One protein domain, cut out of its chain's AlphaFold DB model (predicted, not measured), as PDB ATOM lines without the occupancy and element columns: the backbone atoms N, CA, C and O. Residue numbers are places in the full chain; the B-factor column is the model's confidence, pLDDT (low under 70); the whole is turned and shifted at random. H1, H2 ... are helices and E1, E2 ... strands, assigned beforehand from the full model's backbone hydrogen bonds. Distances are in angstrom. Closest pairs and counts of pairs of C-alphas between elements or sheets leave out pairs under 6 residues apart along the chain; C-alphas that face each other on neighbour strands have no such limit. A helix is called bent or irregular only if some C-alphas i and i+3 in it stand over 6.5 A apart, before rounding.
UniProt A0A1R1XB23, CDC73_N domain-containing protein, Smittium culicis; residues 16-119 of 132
ATOM      1  N   LEU A  16     141.073 138.984 121.785       94.62
ATOM      2  CA  LEU A  16     141.864 138.204 122.731       94.62
ATOM      3  C   LEU A  16     141.443 136.733 122.745       94.62
ATOM      4  O   LEU A  16     142.311 135.861 122.819       94.62
ATOM      5  N   GLU A  17     140.145 136.446 122.651       92.81
ATOM      6  CA  GLU A  17     139.650 135.076 122.488       92.81
ATOM      7  C   GLU A  17     140.146 134.450 121.188       92.81
ATOM      8  O   GLU A  17     140.641 133.325 121.200       92.81
ATOM      9  N   GLU A  18     140.112 135.185 120.076       93.69
ATOM     10  CA  GLU A  18     140.658 134.703 118.803       93.69
ATOM     11  C   GLU A  18     142.164 134.434 118.895       93.69
ATOM     12  O   GLU A  18     142.656 133.428 118.377       93.69
ATOM     13  N   LEU A  19     142.913 135.275 119.618       94.81
ATOM     14  CA  LEU A  19     144.335 135.032 119.865       94.81
ATOM     15  C   LEU A  19     144.547 133.769 120.707       94.81
ATOM     16  O   LEU A  19     145.390 132.939 120.365       94.81
ATOM     17  N   LYS A  20     143.766 133.589 121.774       94.12
ATOM     18  CA  LYS A  20     143.785 132.386 122.618       94.12
ATOM     19  C   LYS A  20     143.464 131.130 121.805       94.12
ATOM     20  O   LYS A  20     144.179 130.134 121.916       94.12
ATOM     21  N   LEU A  21     142.437 131.166 120.956       92.38
ATOM     22  CA  LEU A  21     142.081 130.062 120.062       92.38
ATOM     23  C   LEU A  21     143.204 129.767 119.064       92.38
ATOM     24  O   LEU A  21     143.603 128.610 118.928       92.38
ATOM     25  N   SER A  22     143.771 130.798 118.432       92.44
ATOM     26  CA  SER A  22     144.901 130.659 117.507       92.44
ATOM     27  C   SER A  22     146.105 130.003 118.188       92.44
ATOM     28  O   SER A  22     146.710 129.093 117.625       92.44
ATOM     29  N   ILE A  23     146.428 130.410 119.419       92.44
ATOM     30  CA  ILE A  23     147.518 129.829 120.214       92.44
ATOM     31  C   ILE A  23     147.243 128.357 120.536       92.44
ATOM     32  O   ILE A  23     148.103 127.506 120.297       92.44
ATOM     33  N   LYS A  24     146.046 128.032 121.043       90.50
ATOM     34  CA  LYS A  24     145.672 126.656 121.412       90.50
ATOM     35  C   LYS A  24     145.684 125.710 120.212       90.50
ATOM     36  O   LYS A  24     146.162 124.584 120.329       90.50
ATOM     37  N   ASN A  25     145.210 126.185 119.065       89.00
ATOM     38  CA  ASN A  25     145.145 125.409 117.827       89.00
ATOM     39  C   ASN A  25     146.470 125.409 117.048       89.00
ATOM     40  O   ASN A  25     146.552 124.785 115.993       89.00
ATOM     41  N   LYS A  26     147.511 126.087 117.558       86.06
ATOM     42  CA  LYS A  26     148.805 126.277 116.881       86.06
ATOM     43  C   LYS A  26     148.654 126.895 115.483       86.06
ATOM     44  O   LYS A  26     149.445 126.614 114.586       86.06
ATOM     45  N   CYS A  27     147.640 127.737 115.301       82.19
ATOM     46  CA  CYS A  27     147.453 128.500 114.078       82.19
ATOM     47  C   CYS A  27     148.453 129.659 114.030       82.19
ATOM     48  O   CYS A  27     148.684 130.346 115.031       82.19
ATOM     49  N   SER A  28     149.026 129.889 112.850       83.69
ATOM     50  CA  SER A  28     149.921 131.018 112.611       83.69
ATOM     51  C   SER A  28     149.171 132.347 112.697       83.69
ATOM     52  O   SER A  28     148.020 132.458 112.280       83.69
ATOM     53  N   HIS A  29     149.864 133.371 113.188       91.88
ATOM     54  CA  HIS A  29     149.460 134.761 113.022       91.88
ATOM     55  C   HIS A  29     150.130 135.322 111.764       91.88
ATOM     56  O   HIS A  29     151.238 134.915 111.410       91.88
ATOM     57  N   ILE A  30     149.470 136.264 111.094       95.38
ATOM     58  CA  ILE A  30     150.036 136.971 109.941       95.38
ATOM     59  C   ILE A  30     149.892 138.469 110.194       95.38
ATOM     60  O   ILE A  30     148.793 138.952 110.471       95.38
ATOM     61  N   LEU A  31     151.004 139.199 110.109       96.88
ATOM     62  CA  LEU A  31     150.991 140.658 110.144       96.88
ATOM     63  C   LEU A  31     150.720 141.172 108.734       96.88
ATOM     64  O   LEU A  31     151.326 140.704 107.769       96.88
ATOM     65  N   LEU A  32     149.807 142.126 108.623       97.62
ATOM     66  CA  LEU A  32     149.376 142.702 107.360       97.62
ATOM     67  C   LEU A  32     149.549 144.220 107.396       97.62
ATOM     68  O   LEU A  32     149.234 144.847 108.410       97.62
ATOM     69  N   ASP A  33     150.016 144.817 106.304       97.69
ATOM     70  CA  ASP A  33     150.048 146.274 106.138       97.69
ATOM     71  C   ASP A  33     148.650 146.861 105.858       97.69
ATOM     72  O   ASP A  33     147.629 146.165 105.861       97.69
ATOM     73  N   GLU A  34     148.596 148.167 105.602       96.44
ATOM     74  CA  GLU A  34     147.371 148.908 105.270       96.44
ATOM     75  C   GLU A  34     146.649 148.358 104.026       96.44
ATOM     76  O   GLU A  34     145.421 148.388 103.958       96.44
ATOM     77  N   ASN A  35     147.405 147.785 103.088       96.88
ATOM     78  CA  ASN A  35     146.926 147.214 101.831       96.88
ATOM     79  C   ASN A  35     146.649 145.704 101.927       96.88
ATOM     80  O   ASN A  35     146.373 145.066 100.914       96.88
ATOM     81  N   LYS A  36     146.711 145.126 103.135       94.56
ATOM     82  CA  LYS A  36     146.556 143.687 103.404       94.56
ATOM     83  C   LYS A  36     147.662 142.807 102.803       94.56
ATOM     84  O   LYS A  36     147.457 141.604 102.642       94.56
ATOM     85  N   ASN A  37     148.843 143.359 102.532       97.00
ATOM     86  CA  ASN A  37     150.019 142.568 102.177       97.00
ATOM     87  C   ASN A  37     150.707 142.030 103.429       97.00
ATOM     88  O   ASN A  37     150.752 142.702 104.458       97.00
ATOM     89  N   ILE A  38     151.298 140.842 103.324       97.06
ATOM     90  CA  ILE A  38     152.054 140.233 104.420       97.06
ATOM     91  C   ILE A  38     153.311 141.055 104.709       97.06
ATOM     92  O   ILE A  38     154.112 141.327 103.813       97.06
ATOM     93  N   VAL A  39     153.511 141.388 105.981       97.12
ATOM     94  CA  VAL A  39     154.725 142.029 106.492       97.12
ATOM     95  C   VAL A  39     155.318 141.215 107.636       97.12
ATOM     96  O   VAL A  39     154.652 140.393 108.258       97.12
ATOM     97  N   THR A  40     156.596 141.437 107.921       93.94
ATOM     98  CA  THR A  40     157.314 140.799 109.039       93.94
ATOM     99  C   THR A  40     157.682 141.785 110.146       93.94
ATOM    100  O   THR A  40     158.163 141.381 111.199       93.94
ATOM    101  N   ASP A  41     157.456 143.077 109.908       92.00
ATOM    102  CA  ASP A  41     157.823 144.174 110.795       92.00
ATOM    103  C   ASP A  41     156.576 144.712 111.509       92.00
ATOM    104  O   ASP A  41     155.578 145.058 110.868       92.00
ATOM    105  N   PHE A  42     156.650 144.810 112.835       93.25
ATOM    106  CA  PHE A  42     155.585 145.364 113.668       93.25
ATOM    107  C   PHE A  42     155.312 146.838 113.354       93.25
ATOM    108  O   PHE A  42     154.158 147.262 113.420       93.25
ATOM    109  N   ALA A  43     156.328 147.597 112.936       92.31
ATOM    110  CA  ALA A  43     156.188 148.999 112.559       92.31
ATOM    111  C   ALA A  43     155.383 149.197 111.263       92.31
ATOM    112  O   ALA A  43     154.776 150.249 111.076       92.31
ATOM    113  N   LYS A  44     155.371 148.196 110.371       95.00
ATOM    114  CA  LYS A  44     154.618 148.219 109.101       95.00
ATOM    115  C   LYS A  44     153.258 147.532 109.201       95.00
ATOM    116  O   LYS A  44     152.473 147.576 108.259       95.00
ATOM    117  N   CYS A  45     152.996 146.861 110.317       97.12
ATOM    118  CA  CYS A  45     151.739 146.184 110.564       97.12
ATOM    119  C   CYS A  45     150.625 147.216 110.783       97.12
ATOM    120  O   CYS A  45     150.778 148.156 111.564       97.12
ATOM    121  N   LYS A  46     149.483 147.004 110.133       97.81
ATOM    122  CA  LYS A  46     148.215 147.679 110.424       97.81
ATOM    123  C   LYS A  46     147.154 146.698 110.902       97.81
ATOM    124  O   LYS A  46     146.350 147.048 111.765       97.81
ATOM    125  N   PHE A  47     147.177 145.467 110.396       97.88
ATOM    126  CA  PHE A  47     146.230 144.430 110.776       97.88
ATOM    127  C   PHE A  47     146.921 143.137 111.185       97.88
ATOM    128  O   PHE A  47     147.976 142.777 110.668       97.88
ATOM    129  N   ILE A  48     146.278 142.403 112.082       97.44
ATOM    130  CA  ILE A  48     146.704 141.082 112.524       97.44
ATOM    131  C   ILE A  48     145.640 140.097 112.068       97.44
ATOM    132  O   ILE A  48     144.471 140.228 112.433       97.44
ATOM    133  N   LYS A  49     146.049 139.107 111.279       95.75
ATOM    134  CA  LYS A  49     145.218 137.952 110.966       95.75
ATOM    135  C   LYS A  49     145.510 136.832 111.962       95.75
ATOM    136  O   LYS A  49     146.668 136.446 112.132       95.75
ATOM    137  N   LEU A  50     144.458 136.330 112.599       93.62
ATOM    138  CA  LEU A  50     144.473 135.221 113.548       93.62
ATOM    139  C   LEU A  50     143.620 134.085 112.981       93.62
ATOM    140  O   LEU A  50     142.490 134.308 112.546       93.62
ATOM    141  N   GLY A  51     144.170 132.872 112.949       84.38
ATOM    142  CA  GLY A  51     143.492 131.736 112.326       84.38
ATOM    143  C   GLY A  51     143.163 131.968 110.843       84.38
ATOM    144  O   GLY A  51     143.907 132.620 110.105       84.38
ATOM    145  N   GLU A  52     142.046 131.401 110.390       78.69
ATOM    146  CA  GLU A  52     141.686 131.394 108.966       78.69
ATOM    147  C   GLU A  52     140.951 132.664 108.519       78.69
ATOM    148  O   GLU A  52     141.230 133.169 107.427       78.69
ATOM    149  N   ASN A  53     140.080 133.215 109.373       80.44
ATOM    150  CA  ASN A  53     139.076 134.208 108.966       80.44
ATOM    151  C   ASN A  53     139.101 135.519 109.769       80.44
ATOM    152  O   ASN A  53     138.483 136.493 109.343       80.44
ATOM    153  N   SER A  54     139.822 135.584 110.891       92.12
ATOM    154  CA  SER A  54     139.742 136.721 111.812       92.12
ATOM    155  C   SER A  54     140.844 137.738 111.509       92.12
ATOM    156  O   SER A  54     142.031 137.423 111.599       92.12
ATOM    157  N   ILE A  55     140.471 138.964 111.125       95.12
ATOM    158  CA  ILE A  55     141.404 140.066 110.850       95.12
ATOM    159  C   ILE A  55     141.029 141.266 111.711       95.12
ATOM    160  O   ILE A  55     139.916 141.777 111.624       95.12
ATOM    161  N   PHE A  56     141.991 141.756 112.481       96.38
ATOM    162  CA  PHE A  56     141.808 142.845 113.433       96.38
ATOM    163  C   PHE A  56     142.747 144.007 113.132       96.38
ATOM    164  O   PHE A  56     143.864 143.780 112.670       96.38
ATOM    165  N   ASP A  57     142.331 145.246 113.414       97.31
ATOM    166  CA  ASP A  57     143.289 146.353 113.536       97.31
ATOM    167  C   ASP A  57     144.280 146.017 114.658       97.31
ATOM    168  O   ASP A  57     143.880 145.510 115.707       97.31
ATOM    169  N   LYS A  58     145.578 146.247 114.446       96.69
ATOM    170  CA  LYS A  58     146.596 145.854 115.429       96.69
ATOM    171  C   LYS A  58     146.406 146.552 116.783       96.69
ATOM    172  O   LYS A  58     146.722 145.975 117.823       96.69
ATOM    173  N   ASP A  59     145.890 147.780 116.763       96.19
ATOM    174  CA  ASP A  59     145.718 148.634 117.933       96.19
ATOM    175  C   ASP A  59     144.328 148.475 118.558       96.19
ATOM    176  O   ASP A  59     144.017 149.175 119.522       96.19
ATOM    177  N   ILE A  60     143.507 147.534 118.060       95.62
ATOM    178  CA  ILE A  60     142.205 147.238 118.656       95.62
ATOM    179  C   ILE A  60     142.384 146.920 120.152       95.62
ATOM    180  O   ILE A  60     143.233 146.085 120.505       95.62
ATOM    181  N   PRO A  61     141.633 147.586 121.048       95.12
ATOM    182  CA  PRO A  61     141.681 147.281 122.468       95.12
ATOM    183  C   PRO A  61     141.187 145.854 122.706       95.12
ATOM    184  O   PRO A  61     140.182 145.426 122.138       95.12
ATOM    185  N   THR A  62     141.889 145.115 123.559       95.25
ATOM    186  CA  THR A  62     141.385 143.842 124.076       95.25
ATOM    187  C   THR A  62     140.532 144.073 125.314       95.25
ATOM    188  O   THR A  62     140.505 145.151 125.907       95.25
ATOM    189  N   ASN A  63     139.865 143.016 125.749       94.00
ATOM    190  CA  ASN A  63     139.127 143.000 126.998       94.00
ATOM    191  C   ASN A  63     140.012 142.731 128.240       94.00
ATOM    192  O   ASN A  63     139.466 142.549 129.329       94.00
ATOM    193  N   TYR A  64     141.349 142.709 128.099       95.31
ATOM    194  CA  TYR A  64     142.296 142.498 129.197       95.31
ATOM    195  C   TYR A  64     142.840 143.824 129.735       95.31
ATOM    196  O   TYR A  64     143.574 144.545 129.052       95.31
ATOM    197  N   TYR A  65     142.528 144.111 130.994       94.81
ATOM    198  CA  TYR A  65     142.797 145.385 131.646       94.81
ATOM    199  C   TYR A  65     144.016 145.333 132.569       94.81
ATOM    200  O   TYR A  65     144.187 144.394 133.339       94.81
ATOM    201  N   TYR A  66     144.827 146.388 132.558       91.50
ATOM    202  CA  TYR A  66     145.904 146.628 133.527       91.50
ATOM    203  C   TYR A  66     145.557 147.730 134.541       91.50
ATOM    204  O   TYR A  66     146.409 148.182 135.303       91.50
ATOM    205  N   GLY A  67     144.306 148.183 134.554       86.06
ATOM    206  CA  GLY A  67     143.842 149.233 135.448       86.06
ATOM    207  C   GLY A  67     142.326 149.269 135.598       86.06
ATOM    208  O   GLY A  67     141.579 148.407 135.112       86.06
ATOM    209  N   SER A  68     141.859 150.269 136.336       79.75
ATOM    210  CA  SER A  68     140.440 150.445 136.650       79.75
ATOM    211  C   SER A  68     139.694 151.226 135.569       79.75
ATOM    212  O   SER A  68     138.481 151.051 135.454       79.75
ATOM    213  N   SER A  69     140.386 152.040 134.762       82.88
ATOM    214  CA  SER A  69     139.758 152.807 133.685       82.88
ATOM    215  C   SER A  69     139.337 151.907 132.524       82.88
ATOM    216  O   SER A  69     139.945 150.870 132.260       82.88
ATOM    217  N   ARG A  70     138.310 152.335 131.779       74.00
ATOM    218  CA  ARG A  70     137.862 151.661 130.545       74.00
ATOM    219  C   ARG A  70     138.930 151.658 129.442       74.00
ATOM    220  O   ARG A  70     138.888 150.807 128.561       74.00
ATOM    221  N   ASN A  71     139.896 152.565 129.526       82.56
ATOM    222  CA  ASN A  71     140.981 152.681 128.554       82.56
ATOM    223  C   ASN A  71     142.284 152.022 129.030       82.56
ATOM    224  O   ASN A  71     143.261 152.014 128.290       82.56
ATOM    225  N   ASP A  72     142.306 151.452 130.240       89.50
ATOM    226  CA  ASP A  72     143.484 150.767 130.780       89.50
ATOM    227  C   ASP A  72     143.513 149.309 130.306       89.50
ATOM    228  O   ASP A  72     143.500 148.388 131.122       89.50
ATOM    229  N   ASN A  73     143.478 149.088 128.991       93.81
ATOM    230  CA  ASN A  73     143.527 147.759 128.390       93.81
ATOM    231  C   ASN A  73     144.697 147.628 127.413       93.81
ATOM    232  O   ASN A  73     145.200 148.607 126.860       93.81
ATOM    233  N   TYR A  74     145.169 146.399 127.234       96.44
ATOM    234  CA  TYR A  74     146.188 146.130 126.229       96.44
ATOM    235  C   TYR A  74     145.547 146.022 124.854       96.44
ATOM    236  O   TYR A  74     144.500 145.395 124.695       96.44
ATOM    237  N   SER A  75     146.207 146.575 123.842       96.81
ATOM    238  CA  SER A  75     145.842 146.318 122.454       96.81
ATOM    239  C   SER A  75     146.219 144.898 122.034       96.81
ATOM    240  O   SER A  75     147.092 144.264 122.639       96.81
ATOM    241  N   LEU A  76     145.605 144.406 120.957       97.44
ATOM    242  CA  LEU A  76     145.903 143.074 120.432       97.44
ATOM    243  C   LEU A  76     147.393 142.905 120.098       97.44
ATOM    244  O   LEU A  76     147.997 141.889 120.450       97.44
ATOM    245  N   ILE A  77     148.014 143.920 119.487       97.75
ATOM    246  CA  ILE A  77     149.446 143.897 119.167       97.75
ATOM    247  C   ILE A  77     150.324 143.774 120.411       97.75
ATOM    248  O   ILE A  77     151.338 143.083 120.371       97.75
ATOM    249  N   SER A  78     149.918 144.377 121.530       98.12
ATOM    250  CA  SER A  78     150.656 144.312 122.794       98.12
ATOM    251  C   SER A  78     150.693 142.884 123.340       98.12
ATOM    252  O   SER A  78     151.758 142.374 123.703       98.12
ATOM    253  N   VAL A  79     149.539 142.209 123.336       98.06
ATOM    254  CA  VAL A  79     149.414 140.826 123.815       98.06
ATOM    255  C   VAL A  79     150.133 139.850 122.880       98.06
ATOM    256  O   VAL A  79     150.897 139.005 123.350       98.06
ATOM    257  N   LEU A  80     149.954 139.991 121.561       97.62
ATOM    258  CA  LEU A  80     150.639 139.153 120.575       97.62
ATOM    259  C   LEU A  80     152.160 139.321 120.661       97.62
ATOM    260  O   LEU A  80     152.890 138.333 120.707       97.62
ATOM    261  N   PHE A  81     152.652 140.559 120.718       97.81
ATOM    262  CA  PHE A  81     154.085 140.824 120.804       97.81
ATOM    263  C   PHE A  81     154.693 140.209 122.066       97.81
ATOM    264  O   PHE A  81     155.759 139.598 122.006       97.81
ATOM    265  N   PHE A  82     154.005 140.315 123.204       98.06
ATOM    266  CA  PHE A  82     154.425 139.643 124.430       98.06
ATOM    267  C   PHE A  82     154.470 138.116 124.276       98.06
ATOM    268  O   PHE A  82     155.477 137.505 124.631       98.06
ATOM    269  N   TRP A  83     153.436 137.509 123.686       97.12
ATOM    270  CA  TRP A  83     153.388 136.065 123.438       97.12
ATOM    271  C   TRP A  83     154.581 135.567 122.606       97.12
ATOM    272  O   TRP A  83     155.227 134.586 122.964       97.12
ATOM    273  N   LEU A  84     154.944 136.292 121.546       95.75
ATOM    274  CA  LEU A  84     156.080 135.951 120.677       95.75
ATOM    275  C   LEU A  84     157.450 136.135 121.341       95.75
ATOM    276  O   LEU A  84     158.465 135.688 120.812       95.75
ATOM    277  N   ASN A  85     157.487 136.798 122.493       96.94
ATOM    278  CA  ASN A  85     158.691 137.047 123.277       96.94
ATOM    279  C   ASN A  85     158.655 136.320 124.630       96.94
ATOM    280  O   ASN A  85     159.433 136.657 125.520       96.94
ATOM    281  N   ILE A  86     157.774 135.330 124.811       94.38
ATOM    282  CA  ILE A  86     157.556 134.683 126.111       94.38
ATOM    283  C   ILE A  86     158.813 134.004 126.678       94.38
ATOM    284  O   ILE A  86     159.020 134.011 127.894       94.38
ATOM    285  N   GLU A  87     159.667 133.477 125.799       94.25
ATOM    286  CA  GLU A  87     160.944 132.829 126.134       94.25
ATOM    287  C   GLU A  87     162.093 133.832 126.309       94.25
ATOM    288  O   GLU A  87     163.163 133.486 126.803       94.25
ATOM    289  N   THR A  88     161.888 135.091 125.917       94.94
ATOM    290  CA  THR A  88     162.882 136.148 126.105       94.94
ATOM    291  C   THR A  88     162.874 136.608 127.563       94.94
ATOM    292  O   THR A  88     161.821 136.762 128.189       94.94
ATOM    293  N   GLU A  89     164.057 136.888 128.114       96.31
ATOM    294  CA  GLU A  89     164.164 137.531 129.424       96.31
ATOM    295  C   GLU A  89     163.352 138.830 129.465       96.31
ATOM    296  O   GLU A  89     163.372 139.632 128.528       96.31
ATOM    297  N   TYR A  90     162.657 139.067 130.578       96.00
ATOM    298  CA  TYR A  90     161.662 140.137 130.667       96.00
ATOM    299  C   TYR A  90     162.242 141.528 130.355       96.00
ATOM    300  O   TYR A  90     161.624 142.310 129.638       96.00
ATOM    301  N   TYR A  91     163.464 141.822 130.804       96.81
ATOM    302  CA  TYR A  91     164.136 143.086 130.497       96.81
ATOM    303  C   TYR A  91     164.431 143.265 128.996       96.81
ATOM    304  O   TYR A  91     164.245 144.350 128.444       96.81
ATOM    305  N   ASN A  92     164.837 142.194 128.309       97.75
ATOM    306  CA  ASN A  92     165.083 142.222 126.868       97.75
ATOM    307  C   ASN A  92     163.771 142.351 126.083       97.75
ATOM    308  O   ASN A  92     163.714 143.101 125.109       97.75
ATOM    309  N   TYR A  93     162.702 141.701 126.547       97.75
ATOM    310  CA  TYR A  93     161.349 141.915 126.034       97.75
ATOM    311  C   TYR A  93     160.934 143.395 126.121       97.75
ATOM    312  O   TYR A  93     160.507 143.959 125.114       97.75
ATOM    313  N   LEU A  94     161.131 144.049 127.273       97.88
ATOM    314  CA  LEU A  94     160.801 145.469 127.450       97.88
ATOM    315  C   LEU A  94     161.571 146.373 126.480       97.88
ATOM    316  O   LEU A  94     160.974 147.241 125.846       97.88
ATOM    317  N   LYS A  95     162.879 146.139 126.310       97.75
ATOM    318  CA  LYS A  95     163.693 146.878 125.330       97.75
ATOM    319  C   LYS A  95     163.165 146.724 123.908       97.75
ATOM    320  O   LYS A  95     163.119 147.699 123.159       97.75
ATOM    321  N   ARG A  96     162.770 145.505 123.526       96.81
ATOM    322  CA  ARG A  96     162.200 145.236 122.202       96.81
ATOM    323  C   ARG A  96     160.851 145.933 122.036       96.81
ATOM    324  O   ARG A  96     160.673 146.626 121.046       96.81
ATOM    325  N   ALA A  97     159.951 145.834 123.015       97.38
ATOM    326  CA  ALA A  97     158.655 146.514 122.974       97.38
ATOM    327  C   ALA A  97     158.814 148.038 122.834       97.38
ATOM    328  O   ALA A  97     158.160 148.652 121.995       97.38
ATOM    329  N   GLN A  98     159.754 148.634 123.576       97.06
ATOM    330  CA  GLN A  98     160.072 150.058 123.467       97.06
ATOM    331  C   GLN A  98     160.572 150.436 122.065       97.06
ATOM    332  O   GLN A  98     160.131 151.443 121.511       97.06
ATOM    333  N   LYS A  99     161.472 149.635 121.480       96.00
ATOM    334  CA  LYS A  99     161.989 149.858 120.121       96.00
ATOM    335  C   LYS A  99     160.867 149.827 119.078       96.00
ATOM    336  O   LYS A  99     160.840 150.685 118.200       96.00
ATOM    337  N   GLU A 100     159.939 148.886 119.219       95.19
ATOM    338  CA  GLU A 100     158.776 148.731 118.337       95.19
ATOM    339  C   GLU A 100     157.628 149.707 118.662       95.19
ATOM    340  O   GLU A 100     156.608 149.713 117.977       95.19
ATOM    341  N   LYS A 101     157.776 150.551 119.698       95.81
ATOM    342  CA  LYS A 101     156.737 151.469 120.206       95.81
ATOM    343  C   LYS A 101     155.428 150.753 120.580       95.81
ATOM    344  O   LYS A 101     154.339 151.286 120.381       95.81
ATOM    345  N   ILE A 102     155.539 149.551 121.138       97.00
ATOM    346  CA  ILE A 102     154.416 148.732 121.603       97.00
ATOM    347  C   ILE A 102     154.285 148.875 123.120       97.00
ATOM    348  O   ILE A 102     155.282 148.814 123.844       97.00
ATOM    349  N   ASN A 103     153.052 149.036 123.611       95.88
ATOM    350  CA  ASN A 103     152.784 149.042 125.045       95.88
ATOM    351  C   ASN A 103     153.081 147.652 125.629       95.88
ATOM    352  O   ASN A 103     152.493 146.653 125.222       95.88
ATOM    353  N   ALA A 104     154.026 147.567 126.559       97.38
ATOM    354  CA  ALA A 104     154.465 146.285 127.086       97.38
ATOM    355  C   ALA A 104     153.500 145.749 128.155       97.38
ATOM    356  O   ALA A 104     153.071 146.485 129.042       97.38
ATOM    357  N   ILE A 105     153.241 144.441 128.128       97.75
ATOM    358  CA  ILE A 105     152.623 143.715 129.235       97.75
ATOM    359  C   ILE A 105     153.534 143.848 130.449       97.75
ATOM    360  O   ILE A 105     154.678 143.382 130.439       97.75
ATOM    361  N   THR A 106     153.028 144.481 131.503       95.38
ATOM    362  CA  THR A 106     153.816 144.677 132.716       95.38
ATOM    363  C   THR A 106     153.988 143.371 133.495       95.38
ATOM    364  O   THR A 106     153.211 142.420 133.372       95.38
ATOM    365  N   PHE A 107     155.024 143.331 134.336       94.44
ATOM    366  CA  PHE A 107     155.452 142.137 135.061       94.44
ATOM    367  C   PHE A 107     154.321 141.533 135.901       94.44
ATOM    368  O   PHE A 107     154.155 140.317 135.929       94.44
ATOM    369  N   THR A 108     153.502 142.391 136.511       95.38
ATOM    370  CA  THR A 108     152.334 142.021 137.316       95.38
ATOM    371  C   THR A 108     151.342 141.136 136.561       95.38
ATOM    372  O   THR A 108     150.749 140.239 137.154       95.38
ATOM    373  N   TYR A 109     151.174 141.350 135.253       95.50
ATOM    374  CA  TYR A 109     150.174 140.655 134.436       95.50
ATOM    375  C   TYR A 109     150.749 139.492 133.625       95.50
ATOM    376  O   TYR A 109     149.986 138.677 133.108       95.50
ATOM    377  N   LYS A 110     152.082 139.378 133.534       95.12
ATOM    378  CA  LYS A 110     152.784 138.388 132.702       95.12
ATOM    379  C   LYS A 110     152.296 136.957 132.936       95.12
ATOM    380  O   LYS A 110     151.958 136.265 131.983       95.12
ATOM    381  N   THR A 111     152.284 136.486 134.179       95.50
ATOM    382  CA  THR A 111     151.868 135.102 134.465       95.50
ATOM    383  C   THR A 111     150.388 134.913 134.156       95.50
ATOM    384  O   THR A 111     149.996 133.925 133.537       95.50
ATOM    385  N   ASP A 112     149.576 135.901 134.529       96.25
ATOM    386  CA  ASP A 112     148.132 135.809 134.421       96.25
ATOM    387  C   ASP A 112     147.663 135.705 132.958       96.25
ATOM    388  O   ASP A 112     146.891 134.796 132.640       96.25
ATOM    389  N   ILE A 113     148.171 136.570 132.074       96.69
ATOM    390  CA  ILE A 113     147.842 136.553 130.641       96.69
ATOM    391  C   ILE A 113     148.314 135.252 129.971       96.69
ATOM    392  O   ILE A 113     147.597 134.697 129.145       96.69
ATOM    393  N   VAL A 114     149.477 134.703 130.350       96.44
ATOM    394  CA  VAL A 114     149.991 133.447 129.769       96.44
ATOM    395  C   VAL A 114     149.089 132.273 130.119       96.44
ATOM    396  O   VAL A 114     148.731 131.484 129.245       96.44
ATOM    397  N   GLU A 115     148.708 132.137 131.388       96.25
ATOM    398  CA  GLU A 115     147.802 131.071 131.822       96.25
ATOM    399  C   GLU A 115     146.456 131.148 131.108       96.25
ATOM    400  O   GLU A 115     145.879 130.120 130.755       96.25
ATOM    401  N   TYR A 116     145.978 132.368 130.870       95.56
ATOM    402  CA  TYR A 116     144.749 132.599 130.138       95.56
ATOM    403  C   TYR A 116     144.861 132.182 128.661       95.56
ATOM    404  O   TYR A 116     144.066 131.372 128.182       95.56
ATOM    405  N   LEU A 117     145.880 132.680 127.950       95.12
ATOM    406  CA  LEU A 117     146.111 132.390 126.528       95.12
ATOM    407  C   LEU A 117     146.386 130.903 126.262       95.12
ATOM    408  O   LEU A 117     145.980 130.365 125.236       95.12
ATOM    409  N   THR A 118     147.051 130.223 127.195       94.19
ATOM    410  CA  THR A 118     147.317 128.776 127.100       94.19
ATOM    411  C   THR A 118     146.117 127.916 127.491       94.19
ATOM    412  O   THR A 118     146.140 126.704 127.280       94.19
ATOM    413  N   GLY A 119     145.064 128.510 128.061       92.25
ATOM    414  CA  GLY A 119     143.918 127.777 128.588       92.25
ATOM    415  C   GLY A 119     144.217 126.986 129.863       92.25
ATOM    416  O   GLY A 119     143.434 126.111 130.213       92.25
TER     417      GLY A 119
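What this domain is: This is residues 16 to 119 of the 132 residues of the protein "CDC73_N domain-containing protein" of Smittium culicis (UniProt A0A1R1XB23). Helix H2 lies in the middle of a rounded body, with H1, H3 and H4 set round it; the small sheet E1 E2 E3 makes one end of the long axis, with H3 and H4 toward the other. The 104 printed residues include four named helices and five named strands, in the order H1 E1 E2 E3 E4 E5 H2 H3 H4. The class is mixed, and both sheets, E1 - E2 - E3 and E4 - E5, are antiparallel. The whole is compact, with a radius of gyration of the C-alphas of 13.1 A and spans of 35 by 30 by 29 A.

How they stand to each other: Start with H1, residues 16 to 24, which is on the sheet of E1, residues 29 to 32, E2, residues 47 to 50, and E3, residues 54 to 57; its closest C-alphas to E2 are Ser 22 and Leu 50, 6.1 A. The strands form a meander of two hairpins, each strand the antiparallel neighbour of the one before: look for N 30 and O 49 at 3.0 A, then N 48 and O 56 at 2.8 A. Next, E4, residues 61 to 65, and E5, residues 73 to 75, form a hairpin, with N 62 and O 74 at 2.9 A. H2, residues 76 to 84, only grazes the first sheet with residues 76 to 80. H3, residues 90 to 99, is close to H2 but not clearly touching, the closest C-alphas being Phe 82 and Tyr 93, 7.5 A. H4, residues 107 to 117, touches H1 at a steep tilt of 66 degrees, closest at C-alphas Lys 20 and Leu 117, 4.5 A. Each O i to N i+4 pair is within hydrogen-bond range in H1, H2 and H3, but 5 of 7 in H4.

Where its parts are: Find C-alpha 16 at (141.864, 138.204, 122.731); from there H1 runs 12.2 A. H2 measures 12.4 A and H3 14.3 A. H4 runs 16.0 A to C-alpha 117 at (146.111, 132.390, 126.528); it is irregular, with C-alphas 108 and 111 7.5 A apart.

The domain as a whole: The C-alphas farthest apart are Asn 37 and Ser 68, 36.6 A. The printed part has no cut, the link E1 to E2 is long, and no printed residue is under 70 in pLDDT.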